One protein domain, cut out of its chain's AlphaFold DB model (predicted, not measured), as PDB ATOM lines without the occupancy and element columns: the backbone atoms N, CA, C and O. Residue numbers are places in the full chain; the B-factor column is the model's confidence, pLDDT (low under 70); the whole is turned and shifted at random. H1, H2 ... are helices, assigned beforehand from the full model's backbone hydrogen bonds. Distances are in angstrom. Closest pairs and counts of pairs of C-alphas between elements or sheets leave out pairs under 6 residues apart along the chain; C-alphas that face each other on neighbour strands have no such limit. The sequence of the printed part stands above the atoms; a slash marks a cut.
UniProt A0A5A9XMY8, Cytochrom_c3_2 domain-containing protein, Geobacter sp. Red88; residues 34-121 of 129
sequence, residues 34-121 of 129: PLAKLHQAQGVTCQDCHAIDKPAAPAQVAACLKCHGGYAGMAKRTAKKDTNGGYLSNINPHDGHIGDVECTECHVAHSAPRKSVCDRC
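AT A GLANCE: This is residues 34 to 121 of the 129 residues of the protein "Cytochrom_c3_2 domain-containing protein" of Geobacter sp. Red88 (UniProt A0A5A9XMY8). An elongated, loosely folded set of short helices has H1, H2 and a turn about Lys 54 toward one end; from that turn the chain runs along the length through H3 and H4 to a loop about Gly 85 at the other end, and folds back through an unnamed stretch to H5 near the middle. From there residues 107 to 112 swing back toward H1 before the chain turns again to H6. The 88 printed residues have six named helices, H1 to H6 in that order, and no named strand; the class is all helix, though under half of the residues, 36, are in named elements. The whole is only just loose, close to compact, with a radius of gyration of the C-alphas of 14.9 A and spans of 48 by 24 by 23 A.

HOW THE PARTS SIT: H1, residues 35 to 40, and H2, residues 46 to 50, are near each other, their closest C-alphas 8.4 A apart. H2 touches H3, residues 61 to 68, closest at the C-alphas of Cys 49 and Ala 63, 5.2 A. H3 and H4, residues 70 to 78, are close but not clearly touching, with the C-alphas of His 68 and Met 74 closest at 6.9 A; they run the same way at a steep tilt of 49 degrees. H3 only just touches H5, residues 103 to 106, with 3 pairs of C-alphas within 8 A, the closest those of Val 61 and Cys 103, 6.6 A. H5 and H6, residues 117 to 120, are close but not clearly touching, closest at the C-alphas of Cys 106 and Val 117, 6.5 A. Every O i to N i+4 pair is within hydrogen-bond range in H1, H2 and H4, and 3 of 4 are in H3; H5 and H6 are too short for such a pair.

IN THESE COORDINATES: H1 begins at C-alpha 35, (32.524, -43.847, -1.590). H3 is 10.4 A long, and H4, the longest helix, 12.4 A. H6 ends at C-alpha 120, (50.112, -31.340, -0.277).

THE WHOLE: The C-alphas farthest apart, of Lys 54 and Gly 85, are 48.0 A apart. The printed part has no cut. The link from H4 to H5, residues 79 to 102, is long. Residues 81 to 89 have pLDDT under 70.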
ATOM      1  N   PRO A  34      29.526 -40.610   0.422       91.62
ATOM      2  CA  PRO A  34      30.704 -41.409   0.741       91.62
ATOM      3  C   PRO A  34      30.920 -42.527  -0.281       91.62
ATOM      4  O   PRO A  34      29.959 -43.148  -0.747       91.62
ATOM      5  N   LEU A  35      32.174 -42.854  -0.575       94.00
ATOM      6  CA  LEU A  35      32.524 -43.847  -1.590       94.00
ATOM      7  C   LEU A  35      31.904 -45.235  -1.325       94.00
ATOM      8  O   LEU A  35      31.515 -45.929  -2.266       94.00
ATOM      9  N   ALA A  36      31.728 -45.631  -0.062       94.56
ATOM     10  CA  ALA A  36      31.032 -46.865   0.306       94.56
ATOM     11  C   ALA A  36      29.560 -46.857  -0.131       94.56
ATOM     12  O   ALA A  36      29.033 -47.888  -0.539       94.56
ATOM     13  N   LYS A  37      28.892 -45.696  -0.090       93.75
ATOM     14  CA  LYS A  37      27.518 -45.551  -0.591       93.75
ATOM     15  C   LYS A  37      27.461 -45.657  -2.109       93.75
ATOM     16  O   LYS A  37      26.527 -46.267  -2.621       93.75
ATOM     17  N   LEU A  38      28.466 -45.129  -2.810       93.69
ATOM     18  CA  LEU A  38      28.578 -45.280  -4.263       93.69
ATOM     19  C   LEU A  38      28.727 -46.758  -4.656       93.69
ATOM     20  O   LEU A  38      28.021 -47.220  -5.545       93.69
ATOM     21  N   HIS A  39      29.564 -47.518  -3.946       96.44
ATOM     22  CA  HIS A  39      29.726 -48.960  -4.171       96.44
ATOM     23  C   HIS A  39      28.469 -49.756  -3.798       96.44
ATOM     24  O   HIS A  39      28.026 -50.602  -4.573       96.44
ATOM     25  N   GLN A  40      27.841 -49.446  -2.658       95.94
ATOM     26  CA  GLN A  40      26.584 -50.077  -2.244       95.94
ATOM     27  C   GLN A  40      25.477 -49.874  -3.290       95.94
ATOM     28  O   GLN A  40      24.723 -50.801  -3.575       95.94
ATOM     29  N   ALA A  41      25.405 -48.691  -3.909       96.00
ATOM     30  CA  ALA A  41      24.454 -48.408  -4.985       96.00
ATOM     31  C   ALA A  41      24.698 -49.247  -6.255       96.00
ATOM     32  O   ALA A  41      23.792 -49.380  -7.074       96.00
ATOM     33  N   GLN A  42      25.892 -49.825  -6.414       96.31
ATOM     34  CA  GLN A  42      26.245 -50.758  -7.491       96.31
ATOM     35  C   GLN A  42      26.110 -52.236  -7.074       96.31
ATOM     36  O   GLN A  42      26.546 -53.119  -7.806       96.31
ATOM     37  N   GLY A  43      25.524 -52.521  -5.907       97.06
ATOM     38  CA  GLY A  43      25.322 -53.887  -5.414       97.06
ATOM     39  C   GLY A  43      26.536 -54.508  -4.718       97.06
ATOM     40  O   GLY A  43      26.510 -55.697  -4.417       97.06
ATOM     41  N   VAL A  44      27.582 -53.725  -4.434       97.00
ATOM     42  CA  VAL A  44      28.750 -54.191  -3.672       97.00
ATOM     43  C   VAL A  44      28.389 -54.309  -2.189       97.00
ATOM     44  O   VAL A  44      27.803 -53.397  -1.597       97.00
ATOM     45  N   THR A  45      28.750 -55.436  -1.585       96.38
ATOM     46  CA  THR A  45      28.464 -55.767  -0.187       96.38
ATOM     47  C   THR A  45      29.634 -55.425   0.737       96.38
ATOM     48  O   THR A  45      30.758 -55.180   0.300       96.38
ATOM     49  N   CYS A  46      29.395 -55.446   2.051       96.38
ATOM     50  CA  CYS A  46      30.450 -55.270   3.050       96.38
ATOM     51  C   CYS A  46      31.570 -56.317   2.899       96.38
ATOM     52  O   CYS A  46      32.750 -55.984   3.035       96.38
ATOM     53  N   GLN A  47      31.207 -57.565   2.580       95.88
ATOM     54  CA  GLN A  47      32.151 -58.677   2.424       95.88
ATOM     55  C   GLN A  47      33.077 -58.502   1.223       95.88
ATOM     56  O   GLN A  47      34.223 -58.940   1.280       95.88
ATOM     57  N   ASP A  48      32.631 -57.822   0.168       96.38
ATOM     58  CA  ASP A  48      33.456 -57.620  -1.025       96.38
ATOM     59  C   ASP A  48      34.705 -56.774  -0.737       96.38
ATOM     60  O   ASP A  48      35.746 -56.980  -1.360       96.38
ATOM     61  N   CYS A  49      34.622 -55.871   0.247       95.69
ATOM     62  CA  CYS A  49      35.748 -55.052   0.697       95.69
ATOM     63  C   CYS A  49      36.432 -55.615   1.953       95.69
ATOM     64  O   CYS A  49      37.658 -55.590   2.059       95.69
ATOM     65  N   HIS A  50      35.650 -56.100   2.919       95.88
ATOM     66  CA  HIS A  50      36.147 -56.443   4.255       95.88
ATOM     67  C   HIS A  50      36.230 -57.945   4.549       95.88
ATOM     68  O   HIS A  50      36.662 -58.315   5.637       95.88
ATOM     69  N   ALA A  51      35.776 -58.807   3.635       94.25
ATOM     70  CA  ALA A  51      35.579 -60.249   3.830       94.25
ATOM     71  C   ALA A  51      34.557 -60.646   4.919       94.25
ATOM     72  O   ALA A  51      34.252 -61.827   5.061       94.25
ATOM     73  N   ILE A  52      33.997 -59.685   5.664       94.19
ATOM     74  CA  ILE A  52      32.981 -59.889   6.706       94.19
ATOM     75  C   ILE A  52      31.896 -58.805   6.645       94.19
ATOM     76  O   ILE A  52      32.149 -57.683   6.209       94.19
ATOM     77  N   ASP A  53      30.690 -59.122   7.125       91.38
ATOM     78  CA  ASP A  53      29.540 -58.202   7.068       91.38
ATOM     79  C   ASP A  53      29.626 -57.016   8.030       91.38
ATOM     80  O   ASP A  53      29.133 -55.927   7.732       91.38
ATOM     81  N   LYS A  54      30.225 -57.232   9.205       91.25
ATOM     82  CA  LYS A  54      30.329 -56.239  10.283       91.25
ATOM     83  C   LYS A  54      31.798 -55.971  10.608       91.25
ATOM     84  O   LYS A  54      32.300 -56.462  11.620       91.25
ATOM     85  N   PRO A  55      32.512 -55.253   9.733       92.44
ATOM     86  CA  PRO A  55      33.925 -54.989   9.922       92.44
ATOM     87  C   PRO A  55      34.186 -53.988  11.043       92.44
ATOM     88  O   PRO A  55      33.506 -52.974  11.160       92.44
ATOM     89  N   ALA A  56      35.227 -54.258  11.830       91.81
ATOM     90  CA  ALA A  56      35.812 -53.302  12.774       91.81
ATOM     91  C   ALA A  56      37.145 -52.716  12.270       91.81
ATOM     92  O   ALA A  56      37.665 -51.770  12.853       91.81
ATOM     93  N   ALA A  57      37.699 -53.281  11.192       91.38
ATOM     94  CA  ALA A  57      38.974 -52.887  10.605       91.38
ATOM     95  C   ALA A  57      38.789 -52.378   9.162       91.38
ATOM     96  O   ALA A  57      37.851 -52.808   8.476       91.38
ATOM     97  N   PRO A  58      39.684 -51.496   8.679       90.25
ATOM     98  CA  PRO A  58      39.689 -51.058   7.288       90.25
ATOM     99  C   PRO A  58      39.816 -52.224   6.303       90.25
ATOM    100  O   PRO A  58      40.433 -53.249   6.599       90.25
ATOM    101  N   ALA A  59      39.246 -52.045   5.113       91.94
ATOM    102  CA  ALA A  59      39.457 -52.959   4.000       91.94
ATOM    103  C   ALA A  59      40.928 -52.942   3.560       91.94
ATOM    104  O   ALA A  59      41.591 -51.904   3.594       91.94
ATOM    105  N   GLN A  60      41.425 -54.094   3.124       91.75
ATOM    106  CA  GLN A  60      42.764 -54.211   2.550       91.75
ATOM    107  C   GLN A  60      42.757 -53.701   1.108       91.75
ATOM    108  O   GLN A  60      41.805 -53.957   0.368       91.75
ATOM    109  N   VAL A  61      43.846 -53.067   0.663       90.94
ATOM    110  CA  VAL A  61      43.957 -52.567  -0.721       90.94
ATOM    111  C   VAL A  61      43.774 -53.668  -1.766       90.94
ATOM    112  O   VAL A  61      43.211 -53.417  -2.829       90.94
ATOM    113  N   ALA A  62      44.118 -54.916  -1.441       92.44
ATOM    114  CA  ALA A  62      43.847 -56.069  -2.299       92.44
ATOM    115  C   ALA A  62      42.368 -56.179  -2.736       92.44
ATOM    116  O   ALA A  62      42.099 -56.574  -3.873       92.44
ATOM    117  N   ALA A  63      41.412 -55.784  -1.886       94.44
ATOM    118  CA  ALA A  63      39.992 -55.795  -2.231       94.44
ATOM    119  C   ALA A  63      39.652 -54.767  -3.321       94.44
ATOM    120  O   ALA A  63      38.891 -55.065  -4.240       94.44
ATOM    121  N   CYS A  64      40.282 -53.588  -3.282       94.88
ATOM    122  CA  CYS A  64      40.152 -52.575  -4.328       94.88
ATOM    123  C   CYS A  64      40.677 -53.119  -5.666       94.88
ATOM    124  O   CYS A  64      40.007 -53.052  -6.701       94.88
ATOM    125  N   LEU A  65      41.874 -53.709  -5.641       93.69
ATOM    126  CA  LEU A  65      42.568 -54.158  -6.849       93.69
ATOM    127  C   LEU A  65      41.861 -55.330  -7.546       93.69
ATOM    128  O   LEU A  65      41.937 -55.418  -8.774       93.69
ATOM    129  N   LYS A  66      41.121 -56.163  -6.798       93.00
ATOM    130  CA  LYS A  66      40.317 -57.277  -7.333       93.00
ATOM    131  C   LYS A  66      39.353 -56.836  -8.441       93.00
ATOM    132  O   LYS A  66      39.147 -57.583  -9.392       93.00
ATOM    133  N   CYS A  67      38.802 -55.624  -8.337       95.12
ATOM    134  CA  CYS A  67      37.848 -55.074  -9.308       95.12
ATOM    135  C   CYS A  67      38.444 -53.944 -10.164       95.12
ATOM    136  O   CYS A  67      38.047 -53.759 -11.316       95.12
ATOM    137  N   HIS A  68      39.405 -53.188  -9.626       93.44
ATOM    138  CA  HIS A  68      39.952 -52.002 -10.287       93.44
ATOM    139  C   HIS A  68      41.175 -52.278 -11.175       93.44
ATOM    140  O   HIS A  68      41.610 -51.390 -11.893       93.44
ATOM    141  N   GLY A  69      41.703 -53.504 -11.236       90.81
ATOM    142  CA  GLY A  69      42.687 -53.873 -12.266       90.81
ATOM    143  C   GLY A  69      44.099 -53.315 -12.046       90.81
ATOM    144  O   GLY A  69      44.842 -53.126 -13.010       90.81
ATOM    145  N   GLY A  70      44.477 -53.072 -10.789       94.06
ATOM    146  CA  GLY A  70      45.839 -52.679 -10.423       94.06
ATOM    147  C   GLY A  70      46.161 -51.196 -10.643       94.06
ATOM    148  O   GLY A  70      45.426 -50.472 -11.315       94.06
ATOM    149  N   TYR A  71      47.319 -50.767 -10.135       93.25
ATOM    150  CA  TYR A  71      47.850 -49.413 -10.336       93.25
ATOM    151  C   TYR A  71      47.998 -49.067 -11.821       93.25
ATOM    152  O   TYR A  71      47.439 -48.076 -12.281       93.25
ATOM    153  N   ALA A  72      48.616 -49.948 -12.614       92.38
ATOM    154  CA  ALA A  72      48.764 -49.746 -14.057       92.38
ATOM    155  C   ALA A  72      47.414 -49.646 -14.798       92.38
ATOM    156  O   ALA A  72      47.290 -48.916 -15.784       92.38
ATOM    157  N   GLY A  73      46.391 -50.376 -14.342       93.25
ATOM    158  CA  GLY A  73      45.040 -50.278 -14.889       93.25
ATOM    159  C   GLY A  73      44.407 -48.921 -14.590       93.25
ATOM    160  O   GLY A  73      43.859 -48.290 -15.495       93.25
ATOM    161  N   MET A  74      44.522 -48.446 -13.348       92.88
ATOM    162  CA  MET A  74      44.008 -47.136 -12.940       92.88
ATOM    163  C   MET A  74      44.743 -45.991 -13.628       92.88
ATOM    164  O   MET A  74      44.072 -45.148 -14.217       92.88
ATOM    165  N   ALA A  75      46.077 -46.039 -13.691       92.56
ATOM    166  CA  ALA A  75      46.904 -45.119 -14.469       92.56
ATOM    167  C   ALA A  75      46.399 -44.979 -15.910       92.56
ATOM    168  O   ALA A  75      46.157 -43.870 -16.379       92.56
ATOM    169  N   LYS A  76      46.141 -46.099 -16.597       91.38
ATOM    170  CA  LYS A  76      45.599 -46.083 -17.966       91.38
ATOM    171  C   LYS A  76      44.200 -45.476 -18.051       91.38
ATOM    172  O   LYS A  76      43.912 -44.768 -19.012       91.38
ATOM    173  N   ARG A  77      43.317 -45.751 -17.083       89.31
ATOM    174  CA  ARG A  77      41.941 -45.216 -17.085       89.31
ATOM    175  C   ARG A  77      41.885 -43.721 -16.789       89.31
ATOM    176  O   ARG A  77      40.999 -43.048 -17.308       89.31
ATOM    177  N   THR A  78      42.798 -43.214 -15.967       88.62
ATOM    178  CA  THR A  78      42.867 -41.793 -15.603       88.62
ATOM    179  C   THR A  78      43.886 -41.000 -16.404       88.62
ATOM    180  O   THR A  78      44.031 -39.799 -16.169       88.62
ATOM    181  N   ALA A  79      44.543 -41.627 -17.382       86.94
ATOM    182  CA  ALA A  79      45.320 -40.920 -18.383       86.94
ATOM    183  C   ALA A  79      44.401 -39.915 -19.092       86.94
ATOM    184  O   ALA A  79      43.420 -40.289 -19.748       86.94
ATOM    185  N   LYS A  80      44.680 -38.619 -18.925       72.44
ATOM    186  CA  LYS A  80      43.930 -37.590 -19.641       72.44
ATOM    187  C   LYS A  80      44.239 -37.703 -21.131       72.44
ATOM    188  O   LYS A  80      45.376 -37.905 -21.534       72.44
ATOM    189  N   LYS A  81      43.197 -37.552 -21.948       58.50
ATOM    190  CA  LYS A  81      43.314 -37.441 -23.410       58.50
ATOM    191  C   LYS A  81      43.536 -36.000 -23.870       58.50
ATOM    192  O   LYS A  81      43.653 -35.766 -25.065       58.50
ATOM    193  N   ASP A  82      43.506 -35.045 -22.943       57.09
ATOM    194  CA  ASP A  82      43.685 -33.637 -23.261       57.09
ATOM    195  C   ASP A  82      45.154 -33.392 -23.611       57.09
ATOM    196  O   ASP A  82      46.013 -33.363 -22.740       57.09
ATOM    197  N   THR A  83      45.428 -33.256 -24.905       53.94
ATOM    198  CA  THR A  83      46.748 -32.953 -25.467       53.94
ATOM    199  C   THR A  83      46.927 -31.462 -25.751       53.94
ATOM    200  O   THR A  83      47.872 -31.089 -26.442       53.94
ATOM    201  N   ASN A  84      46.039 -30.587 -25.258       59.19
ATOM    202  CA  ASN A  84      46.062 -29.156 -25.588       59.19
ATOM    203  C   ASN A  84      47.225 -28.389 -24.921       59.19
ATOM    204  O   ASN A  84      47.265 -27.163 -24.967       59.19
ATOM    205  N   GLY A  85      48.179 -29.093 -24.297       55.69
ATOM    206  CA  GLY A  85      49.494 -28.565 -23.916       55.69
ATOM    207  C   GLY A  85      49.512 -27.613 -22.718       55.69
ATOM    208  O   GLY A  85      50.576 -27.124 -22.347       55.69
ATOM    209  N   GLY A  86      48.369 -27.343 -22.085       63.75
ATOM    210  CA  GLY A  86      48.313 -26.534 -20.866       63.75
ATOM    211  C   GLY A  86      48.997 -27.224 -19.678       63.75
ATOM    212  O   GLY A  86      49.081 -28.447 -19.630       63.75
ATOM    213  N   TYR A  87      49.430 -26.458 -18.672       59.44
ATOM    214  CA  TYR A  87      50.115 -26.969 -17.466       59.44
ATOM    215  C   TYR A  87      49.391 -28.140 -16.763       59.44
ATOM    216  O   TYR A  87      50.033 -28.985 -16.149       59.44
ATOM    217  N   LEU A  88      48.062 -28.239 -16.893       62.44
ATOM    218  CA  LEU A  88      47.260 -29.305 -16.282       62.44
ATOM    219  C   LEU A  88      46.955 -30.502 -17.207       62.44
ATOM    220  O   LEU A  88      46.328 -31.468 -16.771       62.44
ATOM    221  N   SER A  89      47.371 -30.442 -18.475       63.88
ATOM    222  CA  SER A  89      46.979 -31.408 -19.516       63.88
ATOM    223  C   SER A  89      47.547 -32.817 -19.287       63.88
ATOM    224  O   SER A  89      46.879 -33.802 -19.585       63.88
ATOM    225  N   ASN A  90      48.703 -32.928 -18.622       71.06
ATOM    226  CA  ASN A  90      49.425 -34.192 -18.424       71.06
ATOM    227  C   ASN A  90      49.382 -34.738 -16.983       71.06
ATOM    228  O   ASN A  90      50.255 -35.509 -16.593       71.06
ATOM    229  N   ILE A  91      48.407 -34.340 -16.158       83.12
ATOM    230  CA  ILE A  91      48.357 -34.793 -14.758       83.12
ATOM    231  C   ILE A  91      47.509 -36.052 -14.626       83.12
ATOM    232  O   ILE A  91      46.304 -36.041 -14.901       83.12
ATOM    233  N   ASN A  92      48.136 -37.102 -14.105       89.12
ATOM    234  CA  ASN A  92      47.495 -38.359 -13.770       89.12
ATOM    235  C   ASN A  92      47.650 -38.651 -12.263       89.12
ATOM    236  O   ASN A  92      48.769 -38.886 -11.809       89.12
ATOM    237  N   PRO A  93      46.562 -38.661 -11.470       90.12
ATOM    238  CA  PRO A  93      46.648 -38.917 -10.028       90.12
ATOM    239  C   PRO A  93      47.087 -40.351  -9.685       90.12
ATOM    240  O   PRO A  93      47.454 -40.607  -8.544       90.12
ATOM    241  N   HIS A  94      47.062 -41.271 -10.656       93.56
ATOM    242  CA  HIS A  94      47.487 -42.666 -10.491       93.56
ATOM    243  C   HIS A  94      48.796 -42.991 -11.227       93.56
ATOM    244  O   HIS A  94      49.153 -44.159 -11.328       93.56
ATOM    245  N   ASP A  95      49.476 -41.984 -11.781       92.06
ATOM    246  CA  ASP A  95      50.759 -42.134 -12.478       92.06
ATOM    247  C   ASP A  95      51.599 -40.873 -12.248       92.06
ATOM    248  O   ASP A  95      51.726 -39.996 -13.104       92.06
ATOM    249  N   GLY A  96      52.054 -40.721 -11.004       88.81
ATOM    250  CA  GLY A  96      52.778 -39.547 -10.530       88.81
ATOM    251  C   GLY A  96      54.197 -39.874 -10.078       88.81
ATOM    252  O   GLY A  96      54.561 -41.023  -9.849       88.81
ATOM    253  N   HIS A  97      54.997 -38.828  -9.854       92.00
ATOM    254  CA  HIS A  97      56.401 -38.963  -9.439       92.00
ATOM    255  C   HIS A  97      56.593 -39.547  -8.024       92.00
ATOM    256  O   HIS A  97      57.720 -39.811  -7.614       92.00
ATOM    257  N   ILE A  98      55.514 -39.694  -7.256       90.88
ATOM    258  CA  ILE A  98      55.519 -40.297  -5.917       90.88
ATOM    259  C   ILE A  98      55.423 -41.830  -5.957       90.88
ATOM    260  O   ILE A  98      55.581 -42.463  -4.917       90.88
ATOM    261  N   GLY A  99      55.208 -42.418  -7.140       91.19
ATOM    262  CA  GLY A  99      55.042 -43.859  -7.319       91.19
ATOM    263  C   GLY A  99      53.677 -44.366  -6.856       91.19
ATOM    264  O   GLY A  99      52.703 -43.610  -6.805       91.19
ATOM    265  N   ASP A 100      53.616 -45.658  -6.534       91.94
ATOM    266  CA  ASP A 100      52.397 -46.305  -6.057       91.94
ATOM    267  C   ASP A 100      52.043 -45.808  -4.649       91.94
ATOM    268  O   ASP A 100      52.815 -45.940  -3.698       91.94
ATOM    269  N   VAL A 101      50.847 -45.238  -4.523       92.00
ATOM    270  CA  VAL A 101      50.301 -44.719  -3.266       92.00
ATOM    271  C   VAL A 101      49.099 -45.554  -2.862       92.00
ATOM    272  O   VAL A 101      48.191 -45.753  -3.665       92.00
ATOM    273  N   GLU A 102      49.059 -45.974  -1.596       91.81
ATOM    274  CA  GLU A 102      47.927 -46.702  -1.019       91.81
ATOM    275  C   GLU A 102      46.591 -46.036  -1.381       91.81
ATOM    276  O   GLU A 102      46.393 -44.841  -1.156       91.81
ATOM    277  N   CYS A 103      45.643 -46.808  -1.921       92.69
ATOM    278  CA  CYS A 103      44.391 -46.261  -2.458       92.69
ATOM    279  C   CYS A 103      43.636 -45.413  -1.421       92.69
ATOM    280  O   CYS A 103      43.031 -44.396  -1.761       92.69
ATOM    281  N   THR A 104      43.715 -45.806  -0.147       90.75
ATOM    282  CA  THR A 104      43.076 -45.136   0.993       90.75
ATOM    283  C   THR A 104      43.727 -43.809   1.391       90.75
ATOM    284  O   THR A 104      43.135 -43.045   2.156       90.75
ATOM    285  N   GLU A 105      44.911 -43.487   0.857       91.38
ATOM    286  CA  GLU A 105      45.498 -42.149   0.973       91.38
ATOM    287  C   GLU A 105      44.785 -41.118   0.081       91.38
ATOM    288  O   GLU A 105      44.840 -39.914   0.333       91.38
ATOM    289  N   CYS A 106      44.154 -41.585  -0.991       92.31
ATOM    290  CA  CYS A 106      43.183 -40.873  -1.825       92.31
ATOM    291  C   CYS A 106      41.754 -40.967  -1.284       92.31
ATOM    292  O   CYS A 106      41.085 -40.000  -0.921       92.31
ATOM    293  N   HIS A 107      41.297 -42.213  -1.268       93.25
ATOM    294  CA  HIS A 107      39.901 -42.600  -1.333       93.25
ATOM    295  C   HIS A 107      39.418 -43.151   0.007       93.25
ATOM    296  O   HIS A 107      39.772 -44.260   0.409       93.25
ATOM    297  N   VAL A 108      38.570 -42.390   0.699       90.62
ATOM    298  CA  VAL A 108      37.985 -42.800   1.983       90.62
ATOM    299  C   VAL A 108      36.567 -43.320   1.790       90.62
ATOM    300  O   VAL A 108      35.687 -42.626   1.292       90.62
ATOM    301  N   ALA A 109      36.343 -44.569   2.195       92.25
ATOM    302  CA  ALA A 109      35.087 -45.274   1.953       92.25
ATOM    303  C   ALA A 109      33.908 -44.695   2.755       92.25
ATOM    304  O   ALA A 109      32.839 -44.431   2.207       92.25
ATOM    305  N   HIS A 110      34.091 -44.496   4.060       93.44
ATOM    306  CA  HIS A 110      32.994 -44.230   5.001       93.44
ATOM    307  C   HIS A 110      32.917 -42.777   5.487       93.44
ATOM    308  O   HIS A 110      32.229 -42.486   6.462       93.44
ATOM    309  N   SER A 111      33.618 -41.854   4.833       89.06
ATOM    310  CA  SER A 111      33.656 -40.436   5.205       89.06
ATOM    311  C   SER A 111      33.506 -39.555   3.971       89.06
ATOM    312  O   SER A 111      33.516 -40.052   2.845       89.06
ATOM    313  N   ALA A 112      33.343 -38.249   4.185       85.88
ATOM    314  CA  ALA A 112      33.371 -37.289   3.089       85.88
ATOM    315  C   ALA A 112      34.705 -37.395   2.322       85.88
ATOM    316  O   ALA A 112      35.734 -37.673   2.953       85.88
ATOM    317  N   PRO A 113      34.711 -37.169   0.994       83.94
ATOM    318  CA  PRO A 113      35.936 -37.207   0.207       83.94
ATOM    319  C   PRO A 113      37.016 -36.301   0.805       83.94
ATOM    320  O   PRO A 113      36.747 -35.163   1.199       83.94
ATOM    321  N   ARG A 114      38.247 -36.813   0.876       85.75
ATOM    322  CA  ARG A 114      39.409 -36.048   1.347       85.75
ATOM    323  C   ARG A 114      40.170 -35.437   0.173       85.75
ATOM    324  O   ARG A 114      39.932 -35.776  -0.980       85.75
ATOM    325  N   LYS A 115      41.097 -34.529   0.470       88.38
ATOM    326  CA  LYS A 115      42.022 -34.003  -0.541       88.38
ATOM    327  C   LYS A 115      42.987 -35.091  -1.014       88.38
ATOM    328  O   LYS A 115      43.328 -35.995  -0.245       88.38
ATOM    329  N   SER A 116      43.444 -34.974  -2.256       90.06
ATOM    330  CA  SER A 116      44.450 -35.879  -2.804       90.06
ATOM    331  C   SER A 116      45.793 -35.684  -2.100       90.06
ATOM    332  O   SER A 116      46.098 -34.610  -1.578       90.06
ATOM    333  N   VAL A 117      46.645 -36.710  -2.111       92.19
ATOM    334  CA  VAL A 117      48.034 -36.581  -1.640       92.19
ATOM    335  C   VAL A 117      48.808 -35.524  -2.441       92.19
ATOM    336  O   VAL A 117      49.684 -34.856  -1.895       92.19
ATOM    337  N   CYS A 118      48.441 -35.320  -3.709       90.50
ATOM    338  CA  CYS A 118      49.029 -34.319  -4.594       90.50
ATOM    339  C   CYS A 118      48.792 -32.894  -4.076       90.50
ATOM    340  O   CYS A 118      49.667 -32.043  -4.223       90.50
ATOM    341  N   ASP A 119      47.655 -32.654  -3.412       90.06
ATOM    342  CA  ASP A 119      47.272 -31.336  -2.884       90.06
ATOM    343  C   ASP A 119      48.158 -30.865  -1.720       90.06
ATOM    344  O   ASP A 119      48.025 -29.740  -1.241       90.06
ATOM    345  N   ARG A 120      49.076 -31.720  -1.246       91.31
ATOM    346  CA  ARG A 120      50.112 -31.340  -0.277       91.31
ATOM    347  C   ARG A 120      51.178 -30.432  -0.896       91.31
ATOM    348  O   ARG A 120      51.796 -29.657  -0.173       91.31
ATOM    349  N   CYS A 121      51.403 -30.538  -2.207       92.56
ATOM    350  CA  CYS A 121      52.446 -29.794  -2.925       92.56
ATOM    351  C   CYS A 121      51.909 -29.031  -4.140       92.56
ATOM    352  O   CYS A 121      52.486 -28.023  -4.542       92.56
TER     353      CYS A 121